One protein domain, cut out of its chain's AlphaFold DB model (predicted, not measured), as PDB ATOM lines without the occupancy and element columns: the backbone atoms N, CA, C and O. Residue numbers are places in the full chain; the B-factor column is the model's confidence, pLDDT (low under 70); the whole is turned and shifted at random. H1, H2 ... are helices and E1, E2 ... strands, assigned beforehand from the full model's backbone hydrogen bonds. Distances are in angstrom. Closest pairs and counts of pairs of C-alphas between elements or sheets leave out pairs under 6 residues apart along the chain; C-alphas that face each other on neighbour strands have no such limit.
ATOM      1  N   ASP A 390     188.932 137.898 132.460       95.62
ATOM      2  CA  ASP A 390     189.728 138.495 131.396       95.62
ATOM      3  C   ASP A 390     190.303 139.816 131.927       95.62
ATOM      4  O   ASP A 390     189.550 140.700 132.324       95.62
ATOM      5  N   LEU A 391     191.623 139.985 131.932       96.94
ATOM      6  CA  LEU A 391     192.257 141.252 132.304       96.94
ATOM      7  C   LEU A 391     192.404 142.137 131.067       96.94
ATOM      8  O   LEU A 391     193.073 141.765 130.104       96.94
ATOM      9  N   TRP A 392     191.762 143.300 131.094       95.88
ATOM     10  CA  TRP A 392     191.789 144.290 130.025       95.88
ATOM     11  C   TRP A 392     192.689 145.447 130.437       95.88
ATOM     12  O   TRP A 392     192.433 146.109 131.442       95.88
ATOM     13  N   LEU A 393     193.718 145.712 129.640       94.50
ATOM     14  CA  LEU A 393     194.591 146.869 129.784       94.50
ATOM     15  C   LEU A 393     194.186 147.910 128.747       94.50
ATOM     16  O   LEU A 393     194.283 147.662 127.547       94.50
ATOM     17  N   VAL A 394     193.700 149.055 129.215       92.88
ATOM     18  CA  VAL A 394     193.216 150.154 128.376       92.88
ATOM     19  C   VAL A 394     194.251 151.258 128.381       92.88
ATOM     20  O   VAL A 394     194.656 151.729 129.441       92.88
ATOM     21  N   GLY A 395     194.647 151.715 127.204       90.75
ATOM     22  CA  GLY A 395     195.627 152.780 127.087       90.75
ATOM     23  C   GLY A 395     195.751 153.303 125.672       90.75
ATOM     24  O   GLY A 395     194.795 153.261 124.898       90.75
ATOM     25  N   ARG A 396     196.937 153.801 125.348       88.44
ATOM     26  CA  ARG A 396     197.299 154.301 124.022       88.44
ATOM     27  C   ARG A 396     198.754 153.992 123.712       88.44
ATOM     28  O   ARG A 396     199.557 153.842 124.634       88.44
ATOM     29  N   ASP A 397     199.048 153.926 122.417       83.25
ATOM     30  CA  ASP A 397     200.407 153.810 121.880       83.25
ATOM     31  C   ASP A 397     201.173 152.576 122.400       83.25
ATOM     32  O   ASP A 397     202.383 152.614 122.588       83.25
ATOM     33  N   PHE A 398     200.461 151.468 122.651       82.38
ATOM     34  CA  PHE A 398     201.084 150.176 122.952       82.38
ATOM     35  C   PHE A 398     201.795 149.641 121.705       82.38
ATOM     36  O   PHE A 398     201.154 149.367 120.689       82.38
ATOM     37  N   SER A 399     203.106 149.457 121.805       77.56
ATOM     38  CA  SER A 399     203.948 148.860 120.765       77.56
ATOM     39  C   SER A 399     204.054 147.339 120.912       77.56
ATOM     40  O   SER A 399     203.731 146.781 121.961       77.56
ATOM     41  N   PHE A 400     204.491 146.653 119.853       79.56
ATOM     42  CA  PHE A 400     204.592 145.192 119.825       79.56
ATOM     43  C   PHE A 400     205.698 144.639 120.745       79.56
ATOM     44  O   PHE A 400     206.886 144.852 120.510       79.56
ATOM     45  N   TYR A 401     205.297 143.872 121.759       79.06
ATOM     46  CA  TYR A 401     206.108 143.224 122.790       79.06
ATOM     47  C   TYR A 401     206.983 144.176 123.610       79.06
ATOM     48  O   TYR A 401     208.110 143.841 123.973       79.06
ATOM     49  N   ASP A 402     206.470 145.351 123.956       85.88
ATOM     50  CA  ASP A 402     207.242 146.368 124.680       85.88
ATOM     51  C   ASP A 402     206.990 146.392 126.195       85.88
ATOM     52  O   ASP A 402     207.854 146.821 126.975       85.88
ATOM     53  N   HIS A 403     205.847 145.862 126.636       90.62
ATOM     54  CA  HIS A 403     205.419 145.907 128.032       90.62
ATOM     55  C   HIS A 403     205.149 144.506 128.573       90.62
ATOM     56  O   HIS A 403     204.227 143.822 128.141       90.62
ATOM     57  N   ARG A 404     205.942 144.091 129.563       93.94
ATOM     58  CA  ARG A 404     205.847 142.781 130.213       93.94
ATOM     59  C   ARG A 404     204.841 142.829 131.355       93.94
ATOM     60  O   ARG A 404     205.063 143.553 132.328       93.94
ATOM     61  N   LEU A 405     203.782 142.027 131.270       95.94
ATOM     62  CA  LEU A 405     202.786 141.875 132.324       95.94
ATOM     63  C   LEU A 405     203.081 140.649 133.193       95.94
ATOM     64  O   LEU A 405     203.290 139.534 132.710       95.94
ATOM     65  N   SER A 406     203.024 140.851 134.502       96.94
ATOM     66  CA  SER A 406     202.984 139.788 135.500       96.94
ATOM     67  C   SER A 406     201.792 139.980 136.429       96.94
ATOM     68  O   SER A 406     201.373 141.110 136.667       96.94
ATOM     69  N   ALA A 407     201.289 138.889 136.997       96.94
ATOM     70  CA  ALA A 407     200.321 138.927 138.085       96.94
ATOM     71  C   ALA A 407     200.843 138.157 139.292       96.94
ATOM     72  O   ALA A 407     201.624 137.211 139.150       96.94
ATOM     73  N   ARG A 408     200.433 138.599 140.476       96.44
ATOM     74  CA  ARG A 408     200.791 137.939 141.722       96.44
ATOM     75  C   ARG A 408     199.938 136.689 141.913       96.44
ATOM     76  O   ARG A 408     198.728 136.735 141.701       96.44
ATOM     77  N   THR A 409     200.563 135.578 142.272       93.12
ATOM     78  CA  THR A 409     199.873 134.320 142.566       93.12
ATOM     79  C   THR A 409     199.480 134.233 144.035       93.12
ATOM     80  O   THR A 409     199.929 135.022 144.870       93.12
ATOM     81  N   ARG A 410     198.672 133.221 144.362       88.69
ATOM     82  CA  ARG A 410     198.337 132.818 145.732       88.69
ATOM     83  C   ARG A 410     199.562 132.615 146.631       88.69
ATOM     84  O   ARG A 410     199.484 132.923 147.815       88.69
ATOM     85  N   ASP A 411     200.680 132.155 146.078       89.00
ATOM     86  CA  ASP A 411     201.925 131.927 146.827       89.00
ATOM     87  C   ASP A 411     202.740 133.218 147.029       89.00
ATOM     88  O   ASP A 411     203.816 133.219 147.621       89.00
ATOM     89  N   GLY A 412     202.223 134.351 146.544       90.19
ATOM     90  CA  GLY A 412     202.852 135.661 146.648       90.19
ATOM     91  C   GLY A 412     203.909 135.937 145.578       90.19
ATOM     92  O   GLY A 412     204.476 137.035 145.587       90.19
ATOM     93  N   GLU A 413     204.142 134.999 144.657       93.19
ATOM     94  CA  GLU A 413     205.109 135.110 143.564       93.19
ATOM     95  C   GLU A 413     204.551 135.878 142.362       93.19
ATOM     96  O   GLU A 413     203.348 135.915 142.118       93.19
ATOM     97  N   TRP A 414     205.435 136.491 141.573       94.94
ATOM     98  CA  TRP A 414     205.050 137.159 140.329       94.94
ATOM     99  C   TRP A 414     205.193 136.206 139.146       94.94
ATOM    100  O   TRP A 414     206.307 135.950 138.692       94.94
ATOM    101  N   THR A 415     204.076 135.754 138.585       94.88
ATOM    102  CA  THR A 415     204.067 134.947 137.359       94.88
ATOM    103  C   THR A 415     203.894 135.840 136.138       94.88
ATOM    104  O   THR A 415     203.073 136.757 136.122       94.88
ATOM    105  N   PHE A 416     204.674 135.583 135.091       94.88
ATOM    106  CA  PHE A 416     204.524 136.251 133.804       94.88
ATOM    107  C   PHE A 416     203.232 135.817 133.104       94.88
ATOM    108  O   PHE A 416     202.970 134.629 132.960       94.88
ATOM    109  N   LEU A 417     202.432 136.790 132.664       93.88
ATOM    110  CA  LEU A 417     201.202 136.542 131.909       93.88
ATOM    111  C   LEU A 417     201.407 136.689 130.400       93.88
ATOM    112  O   LEU A 417     200.665 136.107 129.615       93.88
ATOM    113  N   GLY A 418     202.382 137.477 129.977       92.50
ATOM    114  CA  GLY A 418     202.623 137.800 128.578       92.50
ATOM    115  C   GLY A 418     203.082 139.245 128.442       92.50
ATOM    116  O   GLY A 418     202.963 140.048 129.368       92.50
ATOM    117  N   ASP A 419     203.637 139.567 127.291       90.44
ATOM    118  CA  ASP A 419     203.822 140.935 126.854       90.44
ATOM    119  C   ASP A 419     202.488 141.433 126.259       90.44
ATOM    120  O   ASP A 419     201.725 140.646 125.691       90.44
ATOM    121  N   PHE A 420     202.156 142.709 126.460       83.25
ATOM    122  CA  PHE A 420     200.935 143.307 125.916       83.25
ATOM    123  C   PHE A 420     201.222 144.443 124.956       83.25
ATOM    124  O   PHE A 420     202.110 145.267 125.180       83.25
ATOM    125  N   ASP A 421     200.407 144.478 123.903       69.00
ATOM    126  CA  ASP A 421     200.789 145.112 122.650       69.00
ATOM    127  C   ASP A 421     199.623 145.797 121.941       69.00
ATOM    128  O   ASP A 421     198.456 145.423 122.122       69.00
ATOM    129  N   GLY A 422     199.969 146.668 120.992       57.84
ATOM    130  CA  GLY A 422     199.232 146.815 119.736       57.84
ATOM    131  C   GLY A 422     199.490 145.642 118.772       57.84
ATOM    132  O   GLY A 422     200.405 144.848 118.956       57.84
ATOM    133  N   TYR A 423     198.672 145.479 117.735       61.34
ATOM    134  CA  TYR A 423     198.918 144.424 116.741       61.34
ATOM    135  C   TYR A 423     200.231 144.678 115.959       61.34
ATOM    136  O   TYR A 423     200.572 145.832 115.718       61.34
ATOM    137  N   LEU A 424     200.949 143.622 115.539       61.38
ATOM    138  CA  LEU A 424     202.223 143.720 114.793       61.38
ATOM    139  C   LEU A 424     202.085 144.566 113.516       61.38
ATOM    140  O   LEU A 424     201.342 144.147 112.653       61.38
ATOM    141  N   ASP A 425     202.808 145.665 113.310       52.44
ATOM    142  CA  ASP A 425     202.617 146.597 112.173       52.44
ATOM    143  C   ASP A 425     202.040 146.003 110.863       52.44
ATOM    144  O   ASP A 425     202.634 145.148 110.202       52.44
ATOM    145  N   GLY A 426     200.857 146.480 110.459       55.22
ATOM    146  CA  GLY A 426     200.113 145.933 109.323       55.22
ATOM    147  C   GLY A 426     198.766 146.622 109.083       55.22
ATOM    148  O   GLY A 426     198.320 147.462 109.865       55.22
ATOM    149  N   ASN A 427     198.096 146.272 107.979       53.66
ATOM    150  CA  ASN A 427     196.751 146.772 107.672       53.66
ATOM    151  C   ASN A 427     195.700 146.002 108.480       53.66
ATOM    152  O   ASN A 427     195.043 145.089 107.973       53.66
ATOM    153  N   TYR A 428     195.540 146.369 109.746       58.47
ATOM    154  CA  TYR A 428     194.518 145.780 110.597       58.47
ATOM    155  C   TYR A 428     193.143 146.392 110.348       58.47
ATOM    156  O   TYR A 428     193.030 147.582 110.052       58.47
ATOM    157  N   PRO A 429     192.065 145.622 110.573       51.28
ATOM    158  CA  PRO A 429     190.746 146.208 110.789       51.28
ATOM    159  C   PRO A 429     190.678 147.028 112.094       51.28
ATOM    160  O   PRO A 429     189.668 147.677 112.350       51.28
ATOM    161  N   TYR A 430     191.731 146.987 112.917       55.75
ATOM    162  CA  TYR A 430     191.816 147.597 114.234       55.75
ATOM    163  C   TYR A 430     192.943 148.633 114.278       55.75
ATOM    164  O   TYR A 430     194.114 148.269 114.252       55.75
ATOM    165  N   GLY A 431     192.575 149.914 114.369       52.09
ATOM    166  CA  GLY A 431     193.470 150.993 114.800       52.09
ATOM    167  C   GLY A 431     193.697 152.125 113.792       52.09
ATOM    168  O   GLY A 431     194.388 151.950 112.795       52.09
ATOM    169  N   ARG A 432     193.176 153.313 114.139       51.25
ATOM    170  CA  ARG A 432     193.805 154.641 113.930       51.25
ATOM    171  C   ARG A 432     193.420 155.656 115.021       51.25
ATOM    172  O   ARG A 432     194.122 156.647 115.184       51.25
ATOM    173  N   ASP A 433     192.381 155.387 115.810       55.00
ATOM    174  CA  ASP A 433     191.836 156.360 116.763       55.00
ATOM    175  C   ASP A 433     192.355 156.140 118.190       55.00
ATOM    176  O   ASP A 433     191.601 155.709 119.048       55.00
ATOM    177  N   GLY A 434     193.642 156.415 118.432       66.50
ATOM    178  CA  GLY A 434     194.252 156.784 119.728       66.50
ATOM    179  C   GLY A 434     194.078 155.909 120.989       66.50
ATOM    180  O   GLY A 434     194.850 156.095 121.919       66.50
ATOM    181  N   ARG A 435     193.117 154.984 121.075       82.81
ATOM    182  CA  ARG A 435     192.820 154.117 122.223       82.81
ATOM    183  C   ARG A 435     193.032 152.660 121.832       82.81
ATOM    184  O   ARG A 435     192.493 152.186 120.834       82.81
ATOM    185  N   THR A 436     193.742 151.937 122.685       85.75
ATOM    186  CA  THR A 436     194.066 150.519 122.538       85.75
ATOM    187  C   THR A 436     193.570 149.754 123.760       85.75
ATOM    188  O   THR A 436     193.619 150.253 124.887       85.75
ATOM    189  N   VAL A 437     193.092 148.532 123.538       89.38
ATOM    190  CA  VAL A 437     192.788 147.574 124.602       89.38
ATOM    191  C   VAL A 437     193.572 146.302 124.318       89.38
ATOM    192  O   VAL A 437     193.447 145.757 123.227       89.38
ATOM    193  N   SER A 438     194.363 145.833 125.281       91.00
ATOM    194  CA  SER A 438     194.978 144.504 125.227       91.00
ATOM    195  C   SER A 438     194.311 143.585 126.242       91.00
ATOM    196  O   SER A 438     194.056 144.000 127.376       91.00
ATOM    197  N   ILE A 439     193.977 142.358 125.830       92.94
ATOM    198  CA  ILE A 439     193.180 141.437 126.646       92.94
ATOM    199  C   ILE A 439     193.953 140.148 126.953       92.94
ATOM    200  O   ILE A 439     194.267 139.348 126.070       92.94
ATOM    201  N   PHE A 440     194.144 139.886 128.246       94.56
ATOM    202  CA  PHE A 440     194.632 138.616 128.782       94.56
ATOM    203  C   PHE A 440     193.457 137.778 129.239       94.56
ATOM    204  O   PHE A 440     192.870 138.018 130.293       94.56
ATOM    205  N   ARG A 441     193.087 136.800 128.418       92.75
ATOM    206  CA  ARG A 441     191.874 136.030 128.658       92.75
ATOM    207  C   ARG A 441     192.087 134.929 129.673       92.75
ATOM    208  O   ARG A 441     193.087 134.221 129.620       92.75
ATOM    209  N   GLY A 442     191.069 134.700 130.495       91.12
ATOM    210  CA  GLY A 442     190.932 133.430 131.181       91.12
ATOM    211  C   GLY A 442     191.775 133.203 132.421       91.12
ATOM    212  O   GLY A 442     192.044 132.044 132.710       91.12
ATOM    213  N   LEU A 443     192.191 134.252 133.123       93.06
ATOM    214  CA  LEU A 443     192.997 134.130 134.331       93.06
ATOM    215  C   LEU A 443     192.209 133.377 135.421       93.06
ATOM    216  O   LEU A 443     191.138 133.851 135.817       93.06
ATOM    217  N   PRO A 444     192.708 132.230 135.923       91.38
ATOM    218  CA  PRO A 444     192.059 131.500 137.008       91.38
ATOM    219  C   PRO A 444     192.047 132.331 138.294       91.38
ATOM    220  O   PRO A 444     193.102 132.725 138.803       91.38
ATOM    221  N   ARG A 445     190.853 132.597 138.840       90.38
ATOM    222  CA  ARG A 445     190.705 133.399 140.067       90.38
ATOM    223  C   ARG A 445     191.376 132.743 141.265       90.38
ATOM    224  O   ARG A 445     192.031 133.440 142.026       90.38
ATOM    225  N   GLU A 446     191.282 131.422 141.399       90.00
ATOM    226  CA  GLU A 446     191.929 130.692 142.498       90.00
ATOM    227  C   GLU A 446     193.456 130.853 142.529       90.00
ATOM    228  O   GLU A 446     194.056 130.819 143.602       90.00
ATOM    229  N   ARG A 447     194.078 131.074 141.363       90.69
ATOM    230  CA  ARG A 447     195.526 131.247 141.230       90.69
ATOM    231  C   ARG A 447     195.953 132.696 141.426       90.69
ATOM    232  O   ARG A 447     196.947 132.932 142.104       90.69
ATOM    233  N   PHE A 448     195.244 133.648 140.817       93.38
ATOM    234  CA  PHE A 448     195.691 135.046 140.710       93.38
ATOM    235  C   PHE A 448     194.923 136.042 141.586       93.38
ATOM    236  O   PHE A 448     195.348 137.185 141.726       93.38
ATOM    237  N   ALA A 449     193.783 135.642 142.144       92.44
ATOM    238  CA  ALA A 449     192.980 136.474 143.032       92.44
ATOM    239  C   ALA A 449     192.242 135.641 144.103       92.44
ATOM    240  O   ALA A 449     191.019 135.779 144.240       92.44
ATOM    241  N   PRO A 450     192.951 134.774 144.860       88.88
ATOM    242  CA  PRO A 450     192.334 133.868 145.838       88.88
ATOM    243  C   PRO A 450     191.545 134.620 146.918       88.88
ATOM    244  O   PRO A 450     190.455 134.196 147.295       88.88
ATOM    245  N   ASP A 451     192.048 135.784 147.336       90.25
ATOM    246  CA  ASP A 451     191.440 136.629 148.368       90.25
ATOM    247  C   ASP A 451     190.524 137.716 147.782       90.25
ATOM    248  O   ASP A 451     190.136 138.663 148.462       90.25
ATOM    249  N   GLY A 452     190.178 137.603 146.495       91.94
ATOM    250  CA  GLY A 452     189.359 138.592 145.801       91.94
ATOM    251  C   GLY A 452     190.115 139.855 145.390       91.94
ATOM    252  O   GLY A 452     189.473 140.850 145.087       91.94
ATOM    253  N   ARG A 453     191.449 139.827 145.329       95.19
ATOM    254  CA  ARG A 453     192.281 140.937 144.842       95.19
ATOM    255  C   ARG A 453     193.249 140.440 143.778       95.19
ATOM    256  O   ARG A 453     193.977 139.486 144.022       95.19
ATOM    257  N   LEU A 454     193.253 141.083 142.612       96.81
ATOM    258  CA  LEU A 454     194.208 140.822 141.533       96.81
ATOM    259  C   LEU A 454     195.295 141.902 141.552       96.81
ATOM    260  O   LEU A 454     195.003 143.081 141.368       96.81
ATOM    261  N   GLU A 455     196.549 141.499 141.743       97.75
ATOM    262  CA  GLU A 455     197.708 142.393 141.672       97.75
ATOM    263  C   GLU A 455     198.480 142.151 140.377       97.75
ATOM    264  O   GLU A 455     198.898 141.031 140.079       97.75
ATOM    265  N   CYS A 456     198.689 143.217 139.615       97.44
ATOM    266  CA  CYS A 456     199.387 143.218 138.341       97.44
ATOM    267  C   CYS A 456     200.624 144.109 138.406       97.44
ATOM    268  O   CYS A 456     200.653 145.134 139.086       97.44
ATOM    269  N   ARG A 457     201.646 143.729 137.647       96.50
ATOM    270  CA  ARG A 457     202.891 144.473 137.510       96.50
ATOM    271  C   ARG A 457     203.261 144.580 136.043       96.50
ATOM    272  O   ARG A 457     203.377 143.561 135.364       96.50
ATOM    273  N   VAL A 458     203.479 145.804 135.585       95.31
ATOM    274  CA  VAL A 458     203.895 146.132 134.225       95.31
ATOM    275  C   VAL A 458     205.343 146.591 134.252       95.31
ATOM    276  O   VAL A 458     205.684 147.554 134.934       95.31
ATOM    277  N   LYS A 459     206.204 145.904 133.504       94.38
ATOM    278  CA  LYS A 459     207.598 146.300 133.300       94.38
ATOM    279  C   LYS A 459     207.812 146.698 131.845       94.38
ATOM    280  O   LYS A 459     207.686 145.862 130.952       94.38
ATOM    281  N   THR A 460     208.180 147.953 131.621       91.50
ATOM    282  CA  THR A 460     208.452 148.498 130.285       91.50
ATOM    283  C   THR A 460     209.908 148.283 129.894       91.50
ATOM    284  O   THR A 460     210.818 148.422 130.721       91.50
ATOM    285  N   ARG A 461     210.138 147.903 128.635       87.25
ATOM    286  CA  ARG A 461     211.485 147.698 128.096       87.25
ATOM    287  C   ARG A 461     212.197 149.036 127.847       87.25
ATOM    288  O   ARG A 461     211.547 150.049 127.595       87.25
ATOM    289  N   PRO A 462     213.542 149.066 127.900       84.69
ATOM    290  CA  PRO A 462     214.297 150.255 127.516       84.69
ATOM    291  C   PRO A 462     213.954 150.696 126.089       84.69
ATOM    292  O   PRO A 462     213.943 149.855 125.191       84.69
ATOM    293  N   ARG A 463     213.781 152.010 125.873       77.94
ATOM    294  CA  ARG A 463     213.430 152.637 124.578       77.94
ATOM    295  C   ARG A 463     211.994 152.397 124.095       77.94
ATOM    296  O   ARG A 463     211.689 152.750 122.960       77.94
ATOM    297  N   SER A 464     211.128 151.875 124.955       77.06
ATOM    298  CA  SER A 464     209.688 151.724 124.706       77.06
ATOM    299  C   SER A 464     208.865 152.794 125.438       77.06
ATOM    300  O   SER A 464     207.742 152.553 125.880       77.06
ATOM    301  N   ASP A 465     209.456 153.977 125.615       67.94
ATOM    302  CA  ASP A 465     208.853 155.101 126.326       67.94
ATOM    303  C   ASP A 465     207.897 155.842 125.377       67.94
ATOM    304  O   ASP A 465     208.308 156.343 124.330       67.94
ATOM    305  N   GLY A 466     206.609 155.905 125.717       78.62
ATOM    306  CA  GLY A 466     205.605 156.584 124.884       78.62
ATOM    307  C   GLY A 466     204.177 156.096 125.103       78.62
ATOM    308  O   GLY A 466     203.235 156.879 124.991       78.62
ATOM    309  N   ALA A 467     204.023 154.834 125.502       88.12
ATOM    310  CA  ALA A 467     202.736 154.272 125.880       88.12
ATOM    311  C   ALA A 467     202.187 154.902 127.168       88.12
ATOM    312  O   ALA A 467     202.930 155.272 128.082       88.12
ATOM    313  N   ARG A 468     200.860 154.969 127.279       91.31
ATOM    314  CA  ARG A 468     200.170 155.371 128.515       91.31
ATOM    315  C   ARG A 468     199.130 154.325 128.878       91.31
ATOM    316  O   ARG A 468     198.281 154.001 128.049       91.31
ATOM    317  N   LEU A 469     199.183 153.829 130.113       93.06
ATOM    318  CA  LEU A 469     198.163 152.949 130.675       93.06
ATOM    319  C   LEU A 469     197.104 153.816 131.354       93.06
ATOM    320  O   LEU A 469     197.372 154.477 132.353       93.06
ATOM    321  N   SER A 470     195.896 153.825 130.804       93.56
ATOM    322  CA  SER A 470     194.776 154.593 131.345       93.56
ATOM    323  C   SER A 470     194.052 153.829 132.446       93.56
ATOM    324  O   SER A 470     193.764 154.400 133.495       93.56
ATOM    325  N   ALA A 471     193.779 152.542 132.234       94.94
ATOM    326  CA  ALA A 471     193.064 151.717 133.201       94.94
ATOM    327  C   ALA A 471     193.400 150.230 133.060       94.94
ATOM    328  O   ALA A 471     193.769 149.760 131.981       94.94
ATOM    329  N   ALA A 472     193.190 149.483 134.141       97.06
ATOM    330  CA  ALA A 472     193.118 148.028 134.122       97.06
ATOM    331  C   ALA A 472     191.740 147.578 134.624       97.06
ATOM    332  O   ALA A 472     191.247 148.098 135.625       97.06
ATOM    333  N   LEU A 473     191.114 146.625 133.931       97.50
ATOM    334  CA  LEU A 473     189.799 146.089 134.286       97.50
ATOM    335  C   LEU A 473     189.855 144.562 134.355       97.50
ATOM    336  O   LEU A 473     190.294 143.908 133.413       97.50
ATOM    337  N   ALA A 474     189.355 143.982 135.440       96.94
ATOM    338  CA  ALA A 474     189.085 142.556 135.548       96.94
ATOM    339  C   ALA A 474     187.661 142.283 135.050       96.94
ATOM    340  O   ALA A 474     186.689 142.522 135.761       96.94
ATOM    341  N   MET A 475     187.522 141.808 133.820       95.31
ATOM    342  CA  MET A 475     186.240 141.577 133.159       95.31
ATOM    343  C   MET A 475     185.773 140.126 133.349       95.31
ATOM    344  O   MET A 475     186.599 139.212 133.316       95.31
ATOM    345  N   PRO A 476     184.465 139.859 133.516       92.19
ATOM    346  CA  PRO A 476     183.951 138.490 133.520       92.19
ATOM    347  C   PRO A 476     184.294 137.750 132.216       92.19
ATOM    348  O   PRO A 476     183.966 138.230 131.127       92.19
ATOM    349  N   ALA A 477     184.922 136.573 132.309       89.25
ATOM    350  CA  ALA A 477     185.302 135.796 131.133       89.25
ATOM    351  C   ALA A 477     184.132 134.929 130.646       89.25
ATOM    352  O   ALA A 477     183.821 133.893 131.226       89.25
ATOM    353  N   THR A 478     183.497 135.319 129.540       87.62
ATOM    354  CA  THR A 478     182.436 134.518 128.915       87.62
ATOM    355  C   THR A 478     182.557 134.523 127.397       87.62
ATOM    356  O   THR A 478     182.507 135.568 126.745       87.62
ATOM    357  N   VAL A 479     182.683 133.331 126.802       90.81
ATOM    358  CA  VAL A 479     182.785 133.188 125.339       90.81
ATOM    359  C   VAL A 479     181.526 133.702 124.629       90.81
ATOM    360  O   VAL A 479     181.601 134.226 123.518       90.81
ATOM    361  N   ALA A 480     180.372 133.645 125.300       90.44
ATOM    362  CA  ALA A 480     179.105 134.141 124.779       90.44
ATOM    363  C   ALA A 480     179.063 135.672 124.634       90.44
ATOM    364  O   ALA A 480     178.229 136.172 123.880       90.44
ATOM    365  N   CYS A 481     179.954 136.400 125.317       91.69
ATOM    366  CA  CYS A 481     180.148 137.847 125.172       91.69
ATOM    367  C   CYS A 481     181.564 138.176 124.686       91.69
ATOM    368  O   CYS A 481     182.091 139.236 125.019       91.69
ATOM    369  N   PHE A 482     182.195 137.276 123.925       93.25
ATOM    370  CA  PHE A 482     183.548 137.498 123.425       93.25
ATOM    371  C   PHE A 482     183.612 138.771 122.572       93.25
ATOM    372  O   PHE A 482     183.076 138.812 121.455       93.25
ATOM    373  N   LEU A 483     184.332 139.766 123.082       92.31
ATOM    374  CA  LEU A 483     184.688 140.995 122.385       92.31
ATOM    375  C   LEU A 483     186.137 140.910 121.927       92.31
ATOM    376  O   LEU A 483     187.007 140.546 122.714       92.31
ATOM    377  N   THR A 484     186.374 141.236 120.660       90.75
ATOM    378  CA  THR A 484     187.728 141.435 120.131       90.75
ATOM    379  C   THR A 484     188.318 142.689 120.759       90.75
ATOM    380  O   THR A 484     187.578 143.562 121.214       90.75
ATOM    381  N   GLU A 485     189.632 142.814 120.768       88.75
ATOM    382  CA  GLU A 485     190.297 143.995 121.317       88.75
ATOM    383  C   GLU A 485     189.879 145.278 120.605       88.75
ATOM    384  O   GLU A 485     189.586 146.279 121.255       88.75
ATOM    385  N   GLY A 486     189.739 145.239 119.279       85.25
ATOM    386  CA  GLY A 486     189.219 146.381 118.534       85.25
ATOM    387  C   GLY A 486     187.757 146.703 118.852       85.25
ATOM    388  O   GLY A 486     187.399 147.874 118.942       85.25
ATOM    389  N   ALA A 487     186.913 145.690 119.085       88.12
ATOM    390  CA  ALA A 487     185.544 145.928 119.538       88.12
ATOM    391  C   ALA A 487     185.515 146.512 120.957       88.12
ATOM    392  O   ALA A 487     184.704 147.393 121.217       88.12
ATOM    393  N   ALA A 488     186.402 146.062 121.850       90.44
ATOM    394  CA  ALA A 488     186.549 146.591 123.203       90.44
ATOM    395  C   ALA A 488     187.063 148.042 123.206       90.44
ATOM    396  O   ALA A 488     186.556 148.868 123.962       90.44
ATOM    397  N   ALA A 489     188.017 148.373 122.332       87.56
ATOM    398  CA  ALA A 489     188.539 149.729 122.167       87.56
ATOM    399  C   ALA A 489     187.487 150.707 121.620       87.56
ATOM    400  O   ALA A 489     187.449 151.861 122.045       87.56
ATOM    401  N   ALA A 490     186.597 150.234 120.741       86.81
ATOM    402  CA  ALA A 490     185.506 151.022 120.165       86.81
ATOM    403  C   ALA A 490     184.328 151.274 121.129       86.81
ATOM    404  O   ALA A 490     183.373 151.962 120.769       86.81
ATOM    405  N   VAL A 491     184.351 150.714 122.345       86.06
ATOM    406  CA  VAL A 491     183.297 150.961 123.335       86.06
ATOM    407  C   VAL A 491     183.427 152.375 123.910       86.06
ATOM    408  O   VAL A 491     184.309 152.651 124.724       86.06
ATOM    409  N   ASP A 492     182.466 153.233 123.574       74.19
ATOM    410  CA  ASP A 492     182.308 154.599 124.102       74.19
ATOM    411  C   ASP A 492     181.462 154.656 125.396       74.19
ATOM    412  O   ASP A 492     180.623 155.525 125.613       74.19
ATOM    413  N   ARG A 493     181.587 153.636 126.249       71.31
ATOM    414  CA  ARG A 493     180.829 153.502 127.501       71.31
ATOM    415  C   ARG A 493     181.775 153.364 128.678       71.31
ATOM    416  O   ARG A 493     182.903 152.903 128.531       71.31
ATOM    417  N   ASP A 494     181.241 153.683 129.849       85.50
ATOM    418  CA  ASP A 494     181.853 153.415 131.143       85.50
ATOM    419  C   ASP A 494     182.034 151.894 131.343       85.50
ATOM    420  O   ASP A 494     181.088 151.176 131.683       85.50
ATOM    421  N   LEU A 495     183.236 151.397 131.024       90.50
ATOM    422  CA  LEU A 495     183.599 149.977 131.096       90.50
ATOM    423  C   LEU A 495     183.634 149.458 132.538       90.50
ATOM    424  O   LEU A 495     183.428 148.264 132.751       90.50
ATOM    425  N   GLU A 496     183.858 150.341 133.511       92.62
ATOM    426  CA  GLU A 496     184.048 150.001 134.924       92.62
ATOM    427  C   GLU A 496     182.805 149.322 135.507       92.62
ATOM    428  O   GLU A 496     182.906 148.360 136.260       92.62
ATOM    429  N   ARG A 497     181.609 149.717 135.054       94.00
ATOM    430  CA  ARG A 497     180.331 149.112 135.479       94.00
ATOM    431  C   ARG A 497     180.152 147.657 135.047       94.00
ATOM    432  O   ARG A 497     179.249 146.980 135.537       94.00
ATOM    433  N   PHE A 498     180.932 147.193 134.075       93.75
ATOM    434  CA  PHE A 498     180.878 145.822 133.563       93.75
ATOM    435  C   PHE A 498     182.013 144.952 134.107       93.75
ATOM    436  O   PHE A 498     181.998 143.736 133.897       93.75
ATOM    437  N   SER A 499     182.990 145.555 134.789       94.88
ATOM    438  CA  SER A 499     184.116 144.838 135.363       94.88
ATOM    439  C   SER A 499     183.777 144.309 136.756       94.88
ATOM    440  O   SER A 499     182.956 144.854 137.487       94.88
ATOM    441  N   ALA A 500     184.410 143.198 137.119       94.06
ATOM    442  CA  ALA A 500     184.440 142.709 138.489       94.06
ATOM    443  C   ALA A 500     185.374 143.566 139.356       94.06
ATOM    444  O   ALA A 500     185.183 143.648 140.557       94.06
ATOM    445  N   GLY A 501     186.379 144.209 138.766       95.38
ATOM    446  CA  GLY A 501     187.261 145.155 139.447       95.38
ATOM    447  C   GLY A 501     187.916 146.079 138.431       95.38
ATOM    448  O   GLY A 501     188.087 145.705 137.268       95.38
ATOM    449  N   HIS A 502     188.252 147.298 138.833       96.62
ATOM    450  CA  HIS A 502     188.919 148.266 137.968       96.62
ATOM    451  C   HIS A 502     189.859 149.158 138.773       96.62
ATOM    452  O   HIS A 502     189.679 149.345 139.974       96.62
ATOM    453  N   ALA A 503     190.853 149.706 138.087       96.81
ATOM    454  CA  ALA A 503     191.699 150.767 138.597       96.81
ATOM    455  C   ALA A 503     191.978 151.754 137.468       96.81
ATOM    456  O   ALA A 503     192.450 151.367 136.391       96.81
ATOM    457  N   THR A 504     191.706 153.029 137.729       94.44
ATOM    458  CA  THR A 504     192.221 154.132 136.921       94.44
ATOM    459  C   THR A 504     193.687 154.329 137.284       94.44
ATOM    460  O   THR A 504     194.017 154.504 138.455       94.44
ATOM    461  N   VAL A 505     194.560 154.263 136.285       91.19
ATOM    462  CA  VAL A 505     196.011 154.400 136.461       91.19
ATOM    463  C   VAL A 505     196.434 155.769 135.936       91.19
ATOM    464  O   VAL A 505     196.910 156.608 136.685       91.19
ATOM    465  N   ASP A 506     196.156 156.017 134.655       90.38
ATOM    466  CA  ASP A 506     196.486 157.244 133.929       90.38
ATOM    467  C   ASP A 506     197.973 157.657 134.010       90.38
ATOM    468  O   ASP A 506     198.325 158.836 134.116       90.38
ATOM    469  N   GLU A 507     198.867 156.671 133.889       89.75
ATOM    470  CA  GLU A 507     200.321 156.845 133.996       89.75
ATOM    471  C   GLU A 507     201.046 156.536 132.676       89.75
ATOM    472  O   GLU A 507     200.648 155.630 131.929       89.75
ATOM    473  N   PRO A 508     202.121 157.282 132.345       91.62
ATOM    474  CA  PRO A 508     203.028 156.884 131.279       91.62
ATOM    475  C   PRO A 508     203.754 155.592 131.668       91.62
ATOM    476  O   PRO A 508     204.223 155.440 132.793       91.62
ATOM    477  N   LEU A 509     203.882 154.675 130.716       90.81
ATOM    478  CA  LEU A 509     204.684 153.473 130.882       90.81
ATOM    479  C   LEU A 509     206.123 153.799 130.481       90.81
ATOM    480  O   LEU A 509     206.418 153.970 129.300       90.81
ATOM    481  N   THR A 510     207.013 153.886 131.467       89.94
ATOM    482  CA  THR A 510     208.430 154.222 131.265       89.94
ATOM    483  C   THR A 510     209.341 153.080 131.676       89.94
ATOM    484  O   THR A 510     209.025 152.318 132.592       89.94
ATOM    485  N   ALA A 511     210.494 152.962 131.024       88.06
ATOM    486  CA  ALA A 511     211.537 152.042 131.454       88.06
ATOM    487  C   ALA A 511     212.034 152.387 132.875       88.06
ATOM    488  O   ALA A 511     212.247 153.554 133.201       88.06
ATOM    489  N   GLY A 512     212.256 151.366 133.707       87.38
ATOM    490  CA  GLY A 512     212.725 151.533 135.087       87.38
ATOM    491  C   GLY A 512     211.881 150.745 136.082       87.38
ATOM    492  O   GLY A 512     211.701 149.532 135.914       87.38
ATOM    493  N   ASP A 513     211.405 151.437 137.118       87.88
ATOM    494  CA  ASP A 513     210.549 150.846 138.142       87.88
ATOM    495  C   ASP A 513     209.220 150.382 137.533       87.88
ATOM    496  O   ASP A 513     208.637 151.072 136.695       87.88
ATOM    497  N   PRO A 514     208.740 149.189 137.909       92.12
ATOM    498  CA  PRO A 514     207.525 148.654 137.332       92.12
ATOM    499  C   PRO A 514     206.286 149.383 137.867       92.12
ATOM    500  O   PRO A 514     206.160 149.611 139.069       92.12
ATOM    501  N   THR A 515     205.319 149.647 136.990       93.81
ATOM    502  CA  THR A 515     203.990 150.124 137.385       93.81
ATOM    503  C   THR A 515     203.211 148.967 138.007       93.81
ATOM    504  O   THR A 515     203.061 147.906 137.393       93.81
ATOM    505  N   THR A 516     202.701 149.146 139.224       95.81
ATOM    506  CA  THR A 516     201.863 148.151 139.907       95.81
ATOM    507  C   THR A 516     200.421 148.622 139.956       95.81
ATOM    508  O   THR A 516     200.141 149.762 140.306       95.81
ATOM    509  N   VAL A 517     199.501 147.719 139.633       96.56
ATOM    510  CA  VAL A 517     198.061 147.975 139.635       96.56
ATOM    511  C   VAL A 517     197.387 146.895 140.465       96.56
ATOM    512  O   VAL A 517     197.671 145.715 140.283       96.56
ATOM    513  N   ALA A 518     196.500 147.284 141.375       97.12
ATOM    514  CA  ALA A 518     195.717 146.352 142.173       97.12
ATOM    515  C   ALA A 518     194.226 146.548 141.896       97.12
ATOM    516  O   ALA A 518     193.752 147.677 141.812       97.12
ATOM    517  N   LEU A 519     193.508 145.439 141.749       97.50
ATOM    518  CA  LEU A 519     192.093 145.391 141.406       97.50
ATOM    519  C   LEU A 519     191.366 144.592 142.484       97.50
ATOM    520  O   LEU A 519     191.519 143.372 142.560       97.50
ATOM    521  N   ASP A 520     190.569 145.268 143.305       96.44
ATOM    522  CA  ASP A 520     189.686 144.592 144.250       96.44
ATOM    523  C   ASP A 520     188.460 144.068 143.483       96.44
ATOM    524  O   ASP A 520     187.778 144.807 142.770       96.44
ATOM    525  N   LEU A 521     188.224 142.759 143.564       94.25
ATOM    526  CA  LEU A 521     187.236 142.047 142.762       94.25
ATOM    527  C   LEU A 521     185.918 141.881 143.527       94.25
ATOM    528  O   LEU A 521     185.833 141.168 144.526       94.25
ATOM    529  N   ALA A 522     184.859 142.441 142.965       91.88
ATOM    530  CA  ALA A 522     183.476 142.331 143.390       91.88
ATOM    531  C   ALA A 522     182.584 141.782 142.258       91.88
ATOM    532  O   ALA A 522     183.046 141.360 141.193       91.88
ATOM    533  N   THR A 523     181.276 141.735 142.507       89.44
ATOM    534  CA  THR A 523     180.285 141.456 141.463       89.44
ATOM    535  C   THR A 523     180.107 142.703 140.587       89.44
ATOM    536  O   THR A 523     179.898 143.774 141.149       89.44
ATOM    537  N   PRO A 524     180.142 142.584 139.246       91.44
ATOM    538  CA  PRO A 524     179.894 143.718 138.356       91.44
ATOM    539  C   PRO A 524     178.496 144.328 138.532       91.44
ATOM    540  O   PRO A 524     177.515 143.597 138.687       91.44
ATOM    541  N   ASP A 525     178.380 145.650 138.380       92.38
ATOM    542  CA  ASP A 525     177.091 146.365 138.417       92.38
ATOM    543  C   ASP A 525     176.174 145.996 137.241       92.38
ATOM    544  O   ASP A 525     174.940 146.075 137.311       92.38
ATOM    545  N   ARG A 526     176.776 145.646 136.099       91.00
ATOM    546  CA  ARG A 526     176.094 145.320 134.846       91.00
ATOM    547  C   ARG A 526     176.707 144.077 134.207       91.00
ATOM    548  O   ARG A 526     177.913 143.880 134.195       91.00
ATOM    549  N   SER A 527     175.854 143.266 133.586       88.88
ATOM    550  CA  SER A 527     176.290 142.089 132.827       88.88
ATOM    551  C   SER A 527     177.038 142.475 131.546       88.88
ATOM    552  O   SER A 527     176.610 143.375 130.816       88.88
ATOM    553  N   MET A 528     178.081 141.704 131.221       89.50
ATOM    554  CA  MET A 528     178.814 141.764 129.950       89.50
ATOM    555  C   MET A 528     177.913 141.629 128.717       89.50
ATOM    556  O   MET A 528     178.243 142.140 127.649       89.50
ATOM    557  N   GLU A 529     176.739 141.011 128.840       89.69
ATOM    558  CA  GLU A 529     175.787 140.940 127.728       89.69
ATOM    559  C   GLU A 529     175.224 142.296 127.330       89.69
ATOM    560  O   GLU A 529     174.964 142.540 126.155       89.69
ATOM    561  N   VAL A 530     175.033 143.191 128.301       91.06
ATOM    562  CA  VAL A 530     174.545 144.550 128.043       91.06
ATOM    563  C   VAL A 530     175.607 145.366 127.300       91.06
ATOM    564  O   VAL A 530     175.268 146.265 126.525       91.06
ATOM    565  N   LEU A 531     176.882 145.041 127.528       91.81
ATOM    566  CA  LEU A 531     178.012 145.621 126.820       91.81
ATOM    567  C   LEU A 531     178.118 145.070 125.391       91.81
ATOM    568  O   LEU A 531     178.131 145.849 124.444       91.81
ATOM    569  N   ALA A 532     178.147 143.744 125.230       91.31
ATOM    570  CA  ALA A 532     178.366 143.099 123.935       91.31
ATOM    571  C   ALA A 532     177.139 143.134 123.003       91.31
ATOM    572  O   ALA A 532     177.291 143.170 121.784       91.31
ATOM    573  N   PHE A 533     175.923 143.122 123.560       91.56
ATOM    574  CA  PHE A 533     174.663 143.026 122.811       91.56
ATOM    575  C   PHE A 533     173.561 143.922 123.417       91.56
ATOM    576  O   PHE A 533     172.521 143.412 123.858       91.56
TER     577      PHE A 533
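This is residues 390 to 533 of the 671 residues of an uncharacterized protein of Halococcus sp. IIIV-5B (UniProt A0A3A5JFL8). Two strongly twisted four-stranded sheets stand face to face as a sandwich, one made of E4, E1, E6 and E7 and the other of E3, E2, E5 and E8, with their strands crossed at 30 degrees. The short helices H2 and H3 pack on one and the same face of the first sheet, H2 beside its edge strand E4 and H3 over E6, and leave much of that face uncovered, while H4 sits close to H3 and H1 only grazes the second sheet. The printed part has 144 residues, with four named helices and eight named strands in the order E1 E2 E3 E4 H1 E5 E6 H2 H3 E7 E8 H4; the class is mixed, helices and strands. Both sheets are antiparallel, in the orders E4 E1 E6 E7 and E3 E2 E5 E8. The whole is compact, with a radius of gyration of the C-alphas of 14.6 A and spans of 38 by 38 by 23 A.

In the first sheet, E1 is residues 390 to 396, from C-alpha 390 at (189.728, 138.495, 131.396), E4 436 to 443, 20.2 A long, E6 468 to 476, 23.9 A, and E7 501 to 508, 21.3 A. In the second, E2 is 403 to 408, E3 414 to 420, E5 453 to 460, 23.0 A, and E8 515 to 520. The helices are H1, 445 to 448, H2, 485 to 489, H3, 495 to 498, and H4, 528 to 532, with C-alpha 532 at (178.366, 143.099, 123.935).

E1 and E6 are antiparallel inner strands at 159 degrees, with N 392 and O 473 2.8 A apart, within hydrogen-bond range. Edge strand E4 pairs with E1 through N 391 and O 440, 2.8 A, and edge strand E7 with E6 through N 474 and O 501, 2.8 A. In the other sheet N 406 and O 457 of E2 and E5 are 2.9 A apart, N 456 and O 517 of E5 and E8 2.8 A, and N 405 and O 418 of the hairpin E2 and E3 2.9 A. The closest C-alphas of E7 and E8, those of Gly 501 and Leu 519, are 5.2 A apart. H2 and H3 are on the same face of the first sheet, at heights of 6.0 A and 7.5 A. H3 and H4 are close but not clearly touching, with the closest C-alphas, Phe 498 and Met 528, 5.8 A apart. Every O i to N i+4 pair is within hydrogen-bond range in H2 and H4; H1 and H3 are too short for such a pair.

The C-alphas of Asn 427 and Asp 451 are the two farthest apart, 42.3 A. The printed part has no cut. The link E3 to E4, residues 421 to 435, is long. The mean pLDDT of the printed part is 87.5, and residues 421 to 434 and 465 are under 70.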